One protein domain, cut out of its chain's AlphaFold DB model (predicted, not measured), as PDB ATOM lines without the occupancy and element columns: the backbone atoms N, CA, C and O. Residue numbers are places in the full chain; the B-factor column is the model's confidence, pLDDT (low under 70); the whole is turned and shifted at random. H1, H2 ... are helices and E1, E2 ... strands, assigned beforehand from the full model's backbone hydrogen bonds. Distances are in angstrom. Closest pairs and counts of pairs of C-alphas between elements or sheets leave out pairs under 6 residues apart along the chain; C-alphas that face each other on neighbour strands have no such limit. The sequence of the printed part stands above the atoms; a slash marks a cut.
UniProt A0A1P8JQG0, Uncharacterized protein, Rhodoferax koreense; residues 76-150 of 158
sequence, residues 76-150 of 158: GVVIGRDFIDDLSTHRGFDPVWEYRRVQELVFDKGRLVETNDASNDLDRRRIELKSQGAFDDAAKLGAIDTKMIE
ATOM      1  N   GLY A  76      63.863   3.318 -48.875       91.31
ATOM      2  CA  GLY A  76      63.902   1.969 -48.311       91.31
ATOM      3  C   GLY A  76      64.908   1.056 -49.014       91.31
ATOM      4  O   GLY A  76      64.957   0.996 -50.244       91.31
ATOM      5  N   VAL A  77      65.674   0.299 -48.231       92.12
ATOM      6  CA  VAL A  77      66.522  -0.806 -48.696       92.12
ATOM      7  C   VAL A  77      66.022  -2.097 -48.061       92.12
ATOM      8  O   VAL A  77      65.969  -2.202 -46.840       92.12
ATOM      9  N   VAL A  78      65.684  -3.095 -48.878       91.25
ATOM     10  CA  VAL A  78      65.276  -4.420 -48.388       91.25
ATOM     11  C   VAL A  78      66.465  -5.367 -48.450       91.25
ATOM     12  O   VAL A  78      67.110  -5.492 -49.491       91.25
ATOM     13  N   ILE A  79      66.747  -6.034 -47.335       92.06
ATOM     14  CA  ILE A  79      67.833  -7.003 -47.198       92.06
ATOM     15  C   ILE A  79      67.284  -8.371 -46.794       92.06
ATOM     16  O   ILE A  79      66.348  -8.470 -46.001       92.06
ATOM     17  N   GLY A  80      67.885  -9.424 -47.342       92.50
ATOM     18  CA  GLY A  80      67.551 -10.816 -47.058       92.50
ATOM     19  C   GLY A  80      68.746 -11.576 -46.486       92.50
ATOM     20  O   GLY A  80      69.893 -11.331 -46.860       92.50
ATOM     21  N   ARG A  81      68.485 -12.511 -45.571       94.25
ATOM     22  CA  ARG A  81      69.464 -13.480 -45.062       94.25
ATOM     23  C   ARG A  81      68.817 -14.859 -44.934       94.25
ATOM     24  O   ARG A  81      67.610 -14.970 -44.736       94.25
ATOM     25  N   ASP A  82      69.651 -15.892 -45.007       94.75
ATOM     26  CA  ASP A  82      69.276 -17.310 -45.010       94.75
ATOM     27  C   ASP A  82      68.433 -17.657 -46.222       94.75
ATOM     28  O   ASP A  82      67.215 -17.834 -46.136       94.75
ATOM     29  N   PHE A  83      69.127 -17.732 -47.349       91.56
ATOM     30  CA  PHE A  83      68.565 -18.177 -48.607       91.56
ATOM     31  C   PHE A  83      67.891 -19.554 -48.465       91.56
ATOM     32  O   PHE A  83      68.315 -20.406 -47.671       91.56
ATOM     33  N   ILE A  84      66.787 -19.739 -49.179       90.12
ATOM     34  CA  ILE A  84      65.973 -20.950 -49.176       90.12
ATOM     35  C   ILE A  84      66.203 -21.648 -50.516       90.12
ATOM     36  O   ILE A  84      65.516 -21.349 -51.487       90.12
ATOM     37  N   ASP A  85      67.147 -22.590 -50.550       86.00
ATOM     38  CA  ASP A  85      67.550 -23.285 -51.785       86.00
ATOM     39  C   ASP A  85      66.366 -23.916 -52.539       86.00
ATOM     40  O   ASP A  85      66.299 -23.829 -53.761       86.00
ATOM     41  N   ASP A  86      65.379 -24.460 -51.816       84.62
ATOM     42  CA  ASP A  86      64.158 -25.062 -52.383       84.62
ATOM     43  C   ASP A  86      63.292 -24.082 -53.195       84.62
ATOM     44  O   ASP A  86      62.406 -24.506 -53.935       84.62
ATOM     45  N   LEU A  87      63.496 -22.775 -53.016       78.94
ATOM     46  CA  LEU A  87      62.777 -21.719 -53.724       78.94
ATOM     47  C   LEU A  87      63.610 -21.080 -54.838       78.94
ATOM     48  O   LEU A  87      63.080 -20.228 -55.544       78.94
ATOM     49  N   SER A  88      64.874 -21.483 -55.003       75.50
ATOM     50  CA  SER A  88      65.784 -20.916 -55.997       75.50
ATOM     51  C   SER A  88      65.213 -21.044 -57.405       75.50
ATOM     52  O   SER A  88      65.084 -22.139 -57.956       75.50
ATOM     53  N   THR A  89      64.941 -19.903 -58.033       71.19
ATOM     54  CA  THR A  89      64.435 -19.853 -59.412       71.19
ATOM     55  C   THR A  89      65.542 -19.706 -60.468       71.19
ATOM     56  O   THR A  89      65.256 -19.707 -61.666       71.19
ATOM     57  N   HIS A  90      66.812 -19.588 -60.048       67.56
ATOM     58  CA  HIS A  90      68.002 -19.417 -60.901       67.56
ATOM     59  C   HIS A  90      67.915 -18.254 -61.915       67.56
ATOM     60  O   HIS A  90      68.558 -18.283 -62.966       67.56
ATOM     61  N   ARG A  91      67.149 -17.191 -61.621       62.34
ATOM     62  CA  ARG A  91      66.866 -16.098 -62.578       62.34
ATOM     63  C   ARG A  91      67.926 -14.994 -62.646       62.34
ATOM     64  O   ARG A  91      67.672 -13.912 -63.170       62.34
ATOM     65  N   GLY A  92      69.131 -15.262 -62.151       60.78
ATOM     66  CA  GLY A  92      70.262 -14.327 -62.188       60.78
ATOM     67  C   GLY A  92      70.214 -13.210 -61.137       60.78
ATOM     68  O   GLY A  92      71.227 -12.538 -60.947       60.78
ATOM     69  N   PHE A  93      69.089 -13.041 -60.438       67.88
ATOM     70  CA  PHE A  93      68.968 -12.310 -59.179       67.88
ATOM     71  C   PHE A  93      67.959 -13.038 -58.286       67.88
ATOM     72  O   PHE A  93      66.906 -13.455 -58.771       67.88
ATOM     73  N   ASP A  94      68.284 -13.168 -57.005       77.94
ATOM     74  CA  ASP A  94      67.436 -13.849 -56.031       77.94
ATOM     75  C   ASP A  94      66.487 -12.815 -55.397       77.94
ATOM     76  O   ASP A  94      66.948 -11.867 -54.742       77.94
ATOM     77  N   PRO A  95      65.168 -12.894 -55.627       80.44
ATOM     78  CA  PRO A  95      64.226 -11.966 -55.026       80.44
ATOM     79  C   PRO A  95      64.157 -12.144 -53.503       80.44
ATOM     80  O   PRO A  95      64.347 -13.224 -52.953       80.44
ATOM     81  N   VAL A  96      63.819 -11.063 -52.794       82.62
ATOM     82  CA  VAL A  96      63.860 -11.008 -51.318       82.62
ATOM     83  C   VAL A  96      62.990 -12.062 -50.622       82.62
ATOM     84  O   VAL A  96      63.253 -12.415 -49.477       82.62
ATOM     85  N   TRP A  97      61.968 -12.593 -51.297       83.62
ATOM     86  CA  TRP A  97      61.104 -13.632 -50.742       83.62
ATOM     87  C   TRP A  97      61.743 -15.029 -50.705       83.62
ATOM     88  O   TRP A  97      61.243 -15.883 -49.969       83.62
ATOM     89  N   GLU A  98      62.859 -15.245 -51.411       88.12
ATOM     90  CA  GLU A  98      63.679 -16.467 -51.346       88.12
ATOM     91  C   GLU A  98      64.562 -16.517 -50.077       88.12
ATOM     92  O   GLU A  98      65.348 -17.442 -49.892       88.12
ATOM     93  N   TYR A  99      64.417 -15.560 -49.153       91.62
ATOM     94  CA  TYR A  99      65.152 -15.505 -47.886       91.62
ATOM     95  C   TYR A  99      64.226 -15.704 -46.677       91.62
ATOM     96  O   TYR A  99      63.085 -15.230 -46.650       91.62
ATOM     97  N   ARG A 100      64.719 -16.391 -45.636       93.88
ATOM     98  CA  ARG A 100      63.945 -16.620 -44.397       93.88
ATOM     99  C   ARG A 100      63.826 -15.363 -43.551       93.88
ATOM    100  O   ARG A 100      62.755 -15.102 -43.012       93.88
ATOM    101  N   ARG A 101      64.918 -14.608 -43.421       95.19
ATOM    102  CA  ARG A 101      64.957 -13.354 -42.662       95.19
ATOM    103  C   ARG A 101      64.996 -12.187 -43.621       95.19
ATOM    104  O   ARG A 101      65.935 -12.091 -44.410       95.19
ATOM    105  N   VAL A 102      64.010 -11.307 -43.529       93.62
ATOM    106  CA  VAL A 102      63.894 -10.149 -44.411       93.62
ATOM    107  C   VAL A 102      63.587  -8.918 -43.588       93.62
ATOM    108  O   VAL A 102      62.638  -8.900 -42.806       93.62
ATOM    109  N   GLN A 103      64.396  -7.886 -43.788       93.19
ATOM    110  CA  GLN A 103      64.222  -6.600 -43.135       93.19
ATOM    111  C   GLN A 103      64.222  -5.488 -44.169       93.19
ATOM    112  O   GLN A 103      64.974  -5.516 -45.144       93.19
ATOM    113  N   GLU A 104      63.397  -4.487 -43.918       91.88
ATOM    114  CA  GLU A 104      63.454  -3.207 -44.596       91.88
ATOM    115  C   GLU A 104      64.138  -2.192 -43.688       91.88
ATOM    116  O   GLU A 104      63.793  -2.048 -42.516       91.88
ATOM    117  N   LEU A 105      65.111  -1.486 -44.248       94.81
ATOM    118  CA  LEU A 105      65.828  -0.393 -43.615       94.81
ATOM    119  C   LEU A 105      65.402   0.909 -44.293       94.81
ATOM    120  O   LEU A 105      65.626   1.068 -45.497       94.81
ATOM    121  N   VAL A 106      64.808   1.835 -43.543       95.88
ATOM    122  CA  VAL A 106      64.386   3.142 -44.070       95.88
ATOM    123  C   VAL A 106      65.404   4.194 -43.673       95.88
ATOM    124  O   VAL A 106      65.755   4.325 -42.497       95.88
ATOM    125  N   PHE A 107      65.866   4.958 -44.656       97.00
ATOM    126  CA  PHE A 107      66.850   6.012 -44.461       97.00
ATOM    127  C   PHE A 107      66.280   7.391 -44.791       97.00
ATOM    128  O   PHE A 107      65.554   7.544 -45.772       97.00
ATOM    129  N   ASP A 108      66.701   8.400 -44.029       97.69
ATOM    130  CA  ASP A 108      66.606   9.815 -44.397       97.69
ATOM    131  C   ASP A 108      68.005  10.441 -44.412       97.69
ATOM    132  O   ASP A 108      68.717  10.426 -43.407       97.69
ATOM    133  N   LYS A 109      68.434  10.961 -45.568       97.88
ATOM    134  CA  LYS A 109      69.756  11.579 -45.782       97.88
ATOM    135  C   LYS A 109      70.908  10.703 -45.276       97.88
ATOM    136  O   LYS A 109      71.891  11.191 -44.720       97.88
ATOM    137  N   GLY A 110      70.785   9.392 -45.469       97.62
ATOM    138  CA  GLY A 110      71.760   8.390 -45.055       97.62
ATOM    139  C   GLY A 110      71.625   7.893 -43.624       97.62
ATOM    140  O   GLY A 110      72.351   6.979 -43.242       97.62
ATOM    141  N   ARG A 111      70.728   8.473 -42.826       98.50
ATOM    142  CA  ARG A 111      70.485   8.069 -41.443       98.50
ATOM    143  C   ARG A 111      69.402   7.008 -41.407       98.50
ATOM    144  O   ARG A 111      68.326   7.237 -41.941       98.50
ATOM    145  N   LEU A 112      69.679   5.870 -40.780       98.06
ATOM    146  CA  LEU A 112      68.675   4.847 -40.509       98.06
ATOM    147  C   LEU A 112      67.652   5.427 -39.528       98.06
ATOM    148  O   LEU A 112      68.016   5.788 -38.408       98.06
ATOM    149  N   VAL A 113      66.400   5.532 -39.963       97.75
ATOM    150  CA  VAL A 113      65.296   6.080 -39.161       97.75
ATOM    151  C   VAL A 113      64.294   5.011 -38.743       97.75
ATOM    152  O   VAL A 113      63.630   5.171 -37.724       97.75
ATOM    153  N   GLU A 114      64.219   3.901 -39.479       96.25
ATOM    154  CA  GLU A 114      63.280   2.817 -39.201       96.25
ATOM    155  C   GLU A 114      63.846   1.469 -39.659       96.25
ATOM    156  O   GLU A 114      64.641   1.383 -40.600       96.25
ATOM    157  N   THR A 115      63.448   0.398 -38.976       95.56
ATOM    158  CA  THR A 115      63.735  -0.983 -39.371       95.56
ATOM    159  C   THR A 115      62.477  -1.810 -39.194       95.56
ATOM    160  O   THR A 115      61.967  -1.925 -38.081       95.56
ATOM    161  N   ASN A 116      62.010  -2.407 -40.286       92.75
ATOM    162  CA  ASN A 116      60.788  -3.195 -40.321       92.75
ATOM    163  C   ASN A 116      61.116  -4.656 -40.615       92.75
ATOM    164  O   ASN A 116      61.769  -4.967 -41.612       92.75
ATOM    165  N   ASP A 117      60.671  -5.561 -39.745       93.75
ATOM    166  CA  ASP A 117      60.804  -7.001 -39.963       93.75
ATOM    167  C   ASP A 117      59.642  -7.509 -40.824       93.75
ATOM    168  O   ASP A 117      58.483  -7.477 -40.412       93.75
ATOM    169  N   ALA A 118      59.966  -7.989 -42.025       90.44
ATOM    170  CA  ALA A 118      59.008  -8.535 -42.983       90.44
ATOM    171  C   ALA A 118      59.018 -10.073 -43.028       90.44
ATOM    172  O   ALA A 118      58.328 -10.674 -43.855       90.44
ATOM    173  N   SER A 119      59.798 -10.729 -42.162       92.00
ATOM    174  CA  SER A 119      60.065 -12.170 -42.235       92.00
ATOM    175  C   SER A 119      58.784 -12.997 -42.108       92.00
ATOM    176  O   SER A 119      58.529 -13.863 -42.942       92.00
ATOM    177  N   ASN A 120      57.944 -12.695 -41.113       90.94
ATOM    178  CA  ASN A 120      56.707 -13.441 -40.854       90.94
ATOM    179  C   ASN A 120      55.660 -13.247 -41.955       90.94
ATOM    180  O   ASN A 120      54.953 -14.186 -42.319       90.94
ATOM    181  N   ASP A 121      55.549 -12.032 -42.490       88.44
ATOM    182  CA  ASP A 121      54.577 -11.744 -43.542       88.44
ATOM    183  C   ASP A 121      54.978 -12.400 -44.860       88.44
ATOM    184  O   ASP A 121      54.133 -12.997 -45.531       88.44
ATOM    185  N   LEU A 122      56.269 -12.373 -45.202       88.25
ATOM    186  CA  LEU A 122      56.776 -13.117 -46.351       88.25
ATOM    187  C   LEU A 122      56.644 -14.626 -46.153       88.25
ATOM    188  O   LEU A 122      56.322 -15.326 -47.110       88.25
ATOM    189  N   ASP A 123      56.806 -15.132 -44.929       90.81
ATOM    190  CA  ASP A 123      56.604 -16.550 -44.637       90.81
ATOM    191  C   ASP A 123      55.166 -17.009 -44.873       90.81
ATOM    192  O   ASP A 123      54.927 -17.976 -45.599       90.81
ATOM    193  N   ARG A 124      54.191 -16.251 -44.362       88.56
ATOM    194  CA  ARG A 124      52.767 -16.518 -44.609       88.56
ATOM    195  C   ARG A 124      52.447 -16.537 -46.101       88.56
ATOM    196  O   ARG A 124      51.779 -17.456 -46.568       88.56
ATOM    197  N   ARG A 125      52.960 -15.563 -46.859       86.44
ATOM    198  CA  ARG A 125      52.730 -15.482 -48.311       86.44
ATOM    199  C   ARG A 125      53.386 -16.631 -49.070       86.44
ATOM    200  O   ARG A 125      52.789 -17.142 -50.012       86.44
ATOM    201  N   ARG A 126      54.576 -17.083 -48.656       86.94
ATOM    202  CA  ARG A 126      55.204 -18.290 -49.222       86.94
ATOM    203  C   ARG A 126      54.313 -19.515 -49.030       86.94
ATOM    204  O   ARG A 126      54.104 -20.256 -49.986       86.94
ATOM    205  N   ILE A 127      53.774 -19.717 -47.825       86.94
ATOM    206  CA  ILE A 127      52.873 -20.840 -47.519       86.94
ATOM    207  C   ILE A 127      51.609 -20.769 -48.383       86.94
ATOM    208  O   ILE A 127      51.212 -21.774 -48.975       86.94
ATOM    209  N   GLU A 128      51.003 -19.585 -48.494       84.81
ATOM    210  CA  GLU A 128      49.812 -19.358 -49.315       84.81
ATOM    211  C   GLU A 128      50.070 -19.634 -50.803       84.81
ATOM    212  O   GLU A 128      49.316 -20.358 -51.448       84.81
ATOM    213  N   LEU A 129      51.158 -19.110 -51.364       80.75
ATOM    214  CA  LEU A 129      51.493 -19.330 -52.770       80.75
ATOM    215  C   LEU A 129      51.859 -20.790 -53.055       80.75
ATOM    216  O   LEU A 129      51.507 -21.321 -54.110       80.75
ATOM    217  N   LYS A 130      52.523 -21.464 -52.108       81.56
ATOM    218  CA  LYS A 130      52.850 -22.887 -52.229       81.56
ATOM    219  C   LYS A 130      51.592 -23.752 -52.235       81.56
ATOM    220  O   LYS A 130      51.504 -24.662 -53.052       81.56
ATOM    221  N   SER A 131      50.596 -23.455 -51.396       82.31
ATOM    222  CA  SER A 131      49.324 -24.195 -51.402       82.31
ATOM    223  C   SER A 131      48.511 -23.985 -52.686       82.31
ATOM    224  O   SER A 131      47.707 -24.839 -53.050       82.31
ATOM    225  N   GLN A 132      48.760 -22.888 -53.406       80.81
ATOM    226  CA  GLN A 132      48.164 -22.582 -54.711       80.81
ATOM    227  C   GLN A 132      48.951 -23.167 -55.904       80.81
ATOM    228  O   GLN A 132      48.584 -22.909 -57.053       80.81
ATOM    229  N   GLY A 133      50.040 -23.910 -55.664       75.88
ATOM    230  CA  GLY A 133      50.911 -24.449 -56.719       75.88
ATOM    231  C   GLY A 133      51.628 -23.362 -57.530       75.88
ATOM    232  O   GLY A 133      51.938 -23.549 -58.707       75.88
ATOM    233  N   ALA A 134      51.837 -22.175 -56.947       72.50
ATOM    234  CA  ALA A 134      52.381 -21.027 -57.673       72.50
ATOM    235  C   ALA A 134      53.850 -21.220 -58.090       72.50
ATOM    236  O   ALA A 134      54.277 -20.631 -59.080       72.50
ATOM    237  N   PHE A 135      54.600 -22.048 -57.359       71.81
ATOM    238  CA  PHE A 135      56.013 -22.336 -57.625       71.81
ATOM    239  C   PHE A 135      56.231 -23.480 -58.628       71.81
ATOM    240  O   PHE A 135      57.358 -23.690 -59.064       71.81
ATOM    241  N   ASP A 136      55.168 -24.180 -59.037       72.19
ATOM    242  CA  ASP A 136      55.259 -25.351 -59.923       72.19
ATOM    243  C   ASP A 136      55.309 -24.970 -61.416       72.19
ATOM    244  O   ASP A 136      55.526 -25.818 -62.280       72.19
ATOM    245  N   ASP A 137      55.096 -23.690 -61.739       68.00
ATOM    246  CA  ASP A 137      55.011 -23.177 -63.108       68.00
ATOM    247  C   ASP A 137      55.864 -21.912 -63.276       68.00
ATOM    248  O   ASP A 137      55.561 -20.840 -62.738       68.00
ATOM    249  N   ALA A 138      56.921 -22.021 -64.086       59.84
ATOM    250  CA  ALA A 138      57.857 -20.935 -64.354       59.84
ATOM    251  C   ALA A 138      57.189 -19.681 -64.958       59.84
ATOM    252  O   ALA A 138      57.671 -18.566 -64.741       59.84
ATOM    253  N   ALA A 139      56.060 -19.829 -65.667       58.69
ATOM    254  CA  ALA A 139      55.311 -18.704 -66.226       58.69
ATOM    255  C   ALA A 139      54.590 -17.871 -65.145       58.69
ATOM    256  O   ALA A 139      54.281 -16.699 -65.371       58.69
ATOM    257  N   LYS A 140      54.360 -18.439 -63.952       61.94
ATOM    258  CA  LYS A 140      53.683 -17.771 -62.827       61.94
ATOM    259  C   LYS A 140      54.644 -17.021 -61.899       61.94
ATOM    260  O   LYS A 140      54.207 -16.126 -61.177       61.94
ATOM    261  N   LEU A 141      55.948 -17.296 -61.973       62.31
ATOM    262  CA  LEU A 141      56.976 -16.689 -61.113       62.31
ATOM    263  C   LEU A 141      57.068 -15.155 -61.248       62.31
ATOM    264  O   LEU A 141      57.263 -14.457 -60.260       62.31
ATOM    265  N   GLY A 142      56.860 -14.591 -62.444       61.06
ATOM    266  CA  GLY A 142      56.832 -13.126 -62.616       61.06
ATOM    267  C   GLY A 142      55.659 -12.445 -61.895       61.06
ATOM    268  O   GLY A 142      55.786 -11.328 -61.389       61.06
ATOM    269  N   ALA A 143      54.518 -13.134 -61.793       63.09
ATOM    270  CA  ALA A 143      53.376 -12.667 -61.013       63.09
ATOM    271  C   ALA A 143      53.610 -12.831 -59.501       63.09
ATOM    272  O   ALA A 143      53.073 -12.047 -58.719       63.09
ATOM    273  N   ILE A 144      54.432 -13.807 -59.091       67.25
ATOM    274  CA  ILE A 144      54.840 -14.001 -57.693       67.25
ATOM    275  C   ILE A 144      55.644 -12.804 -57.200       67.25
ATOM    276  O   ILE A 144      55.291 -12.266 -56.160       67.25
ATOM    277  N   ASP A 145      56.633 -12.315 -57.956       67.88
ATOM    278  CA  ASP A 145      57.400 -11.120 -57.558       67.88
ATOM    279  C   ASP A 145      56.478  -9.929 -57.271       67.88
ATOM    280  O   ASP A 145      56.606  -9.250 -56.251       67.88
ATOM    281  N   THR A 146      55.483  -9.717 -58.135       65.50
ATOM    282  CA  THR A 146      54.513  -8.630 -57.967       65.50
ATOM    283  C   THR A 146      53.657  -8.839 -56.718       65.50
ATOM    284  O   THR A 146      53.584  -7.942 -55.885       65.50
ATOM    285  N   LYS A 147      53.086 -10.035 -56.523       66.06
ATOM    286  CA  LYS A 147      52.243 -10.365 -55.359       66.06
ATOM    287  C   LYS A 147      53.012 -10.376 -54.032       66.06
ATOM    288  O   LYS A 147      52.471  -9.992 -52.999       66.06
ATOM    289  N   MET A 148      54.275 -10.801 -54.045       71.12
ATOM    290  CA  MET A 148      55.131 -10.857 -52.856       71.12
ATOM    291  C   MET A 148      55.574  -9.468 -52.413       71.12
ATOM    292  O   MET A 148      55.702  -9.225 -51.213       71.12
ATOM    293  N   ILE A 149      55.758  -8.547 -53.362       63.88
ATOM    294  CA  ILE A 149      56.179  -7.166 -53.104       63.88
ATOM    295  C   ILE A 149      54.968  -6.230 -52.904       63.88
ATOM    296  O   ILE A 149      55.075  -5.202 -52.225       63.88
ATOM    297  N   GLU A 150      53.788  -6.576 -53.423       59.06
ATOM    298  CA  GLU A 150      52.531  -5.892 -53.112       59.06
ATOM    299  C   GLU A 150      52.246  -5.968 -51.606       59.06
ATOM    300  O   GLU A 150      52.024  -7.026 -51.030       59.06
TER     301      GLU A 150
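This is residues 76 to 150 of the 158 residues of an uncharacterized protein of Rhodoferax koreense (UniProt A0A1P8JQG0). A twisted ribbon of three antiparallel strands, E1, E2 and E3, makes one end of an elongated model; H1 runs on from the ribbon's last strand, E3, toward the other end, and H2 folds back along H1 to make a loose helical hairpin with it. A long loop, residues 84 to 98, joins E1 to E2. The 75 printed residues hold E1, E2, E3, H1 and H2 in chain order, class mixed, helices and strands; the sheet order is E1, E2, E3. The whole is only just compact, close to loose, with a radius of gyration of the C-alphas of 13.4 A, and spans 41 by 25 by 21 A.

E1, residues 76 to 83, E2, residues 99 to 108, and E3, residues 111 to 117, form a meander, each strand the antiparallel neighbour of the one before. The sheet is only just strongly twisted, its C-alphas lying up to 4.5 A off the best plane. In the hairpin E1 and E2, N 79 and O 103 are 2.9 A apart, within hydrogen-bond range; in the hairpin E2 and E3, N 106 and O 114 are 3.0 A apart, also within range. H1, residues 119 to 131, is on the sheet through its residues 119 to 123, at a height over the sheet of 7.8 A, over none of the strands; the closest C-alphas of E2 and H1, those of Val 102 and Ser 119, are 4.8 A apart. H2, residues 141 to 149, is not on the sheet and is apart from E1, E2 and E3. H1 and H2, a helical hairpin, only just touch, with 3 pairs of C-alphas within 8 A, the closest being Arg 125 and Met 148 at 6.9 A. They run opposite ways at a shallow tilt of 34.7 degrees, only just short of steep. Every O i to N i+4 pair is within hydrogen-bond range in H1, and 4 of 5 in H2.

E2 is 25.6 A from first to last C-alpha, E1 20.7 A, H1 18.5 A, E3 18.0 A and H2 12.5 A. E1 begins at C-alpha 76 (63.902, 1.969, -48.311), and H2 ends at C-alpha 149 (56.179, -7.166, -53.104).

The two C-alphas farthest apart, Lys 109 and Asp 136, are 42.1 A apart. The printed part has no cut, and the link E1 to E2 is long. Confidence is under 70 at residues 90 to 93, 137 to 147 and 149 to 150.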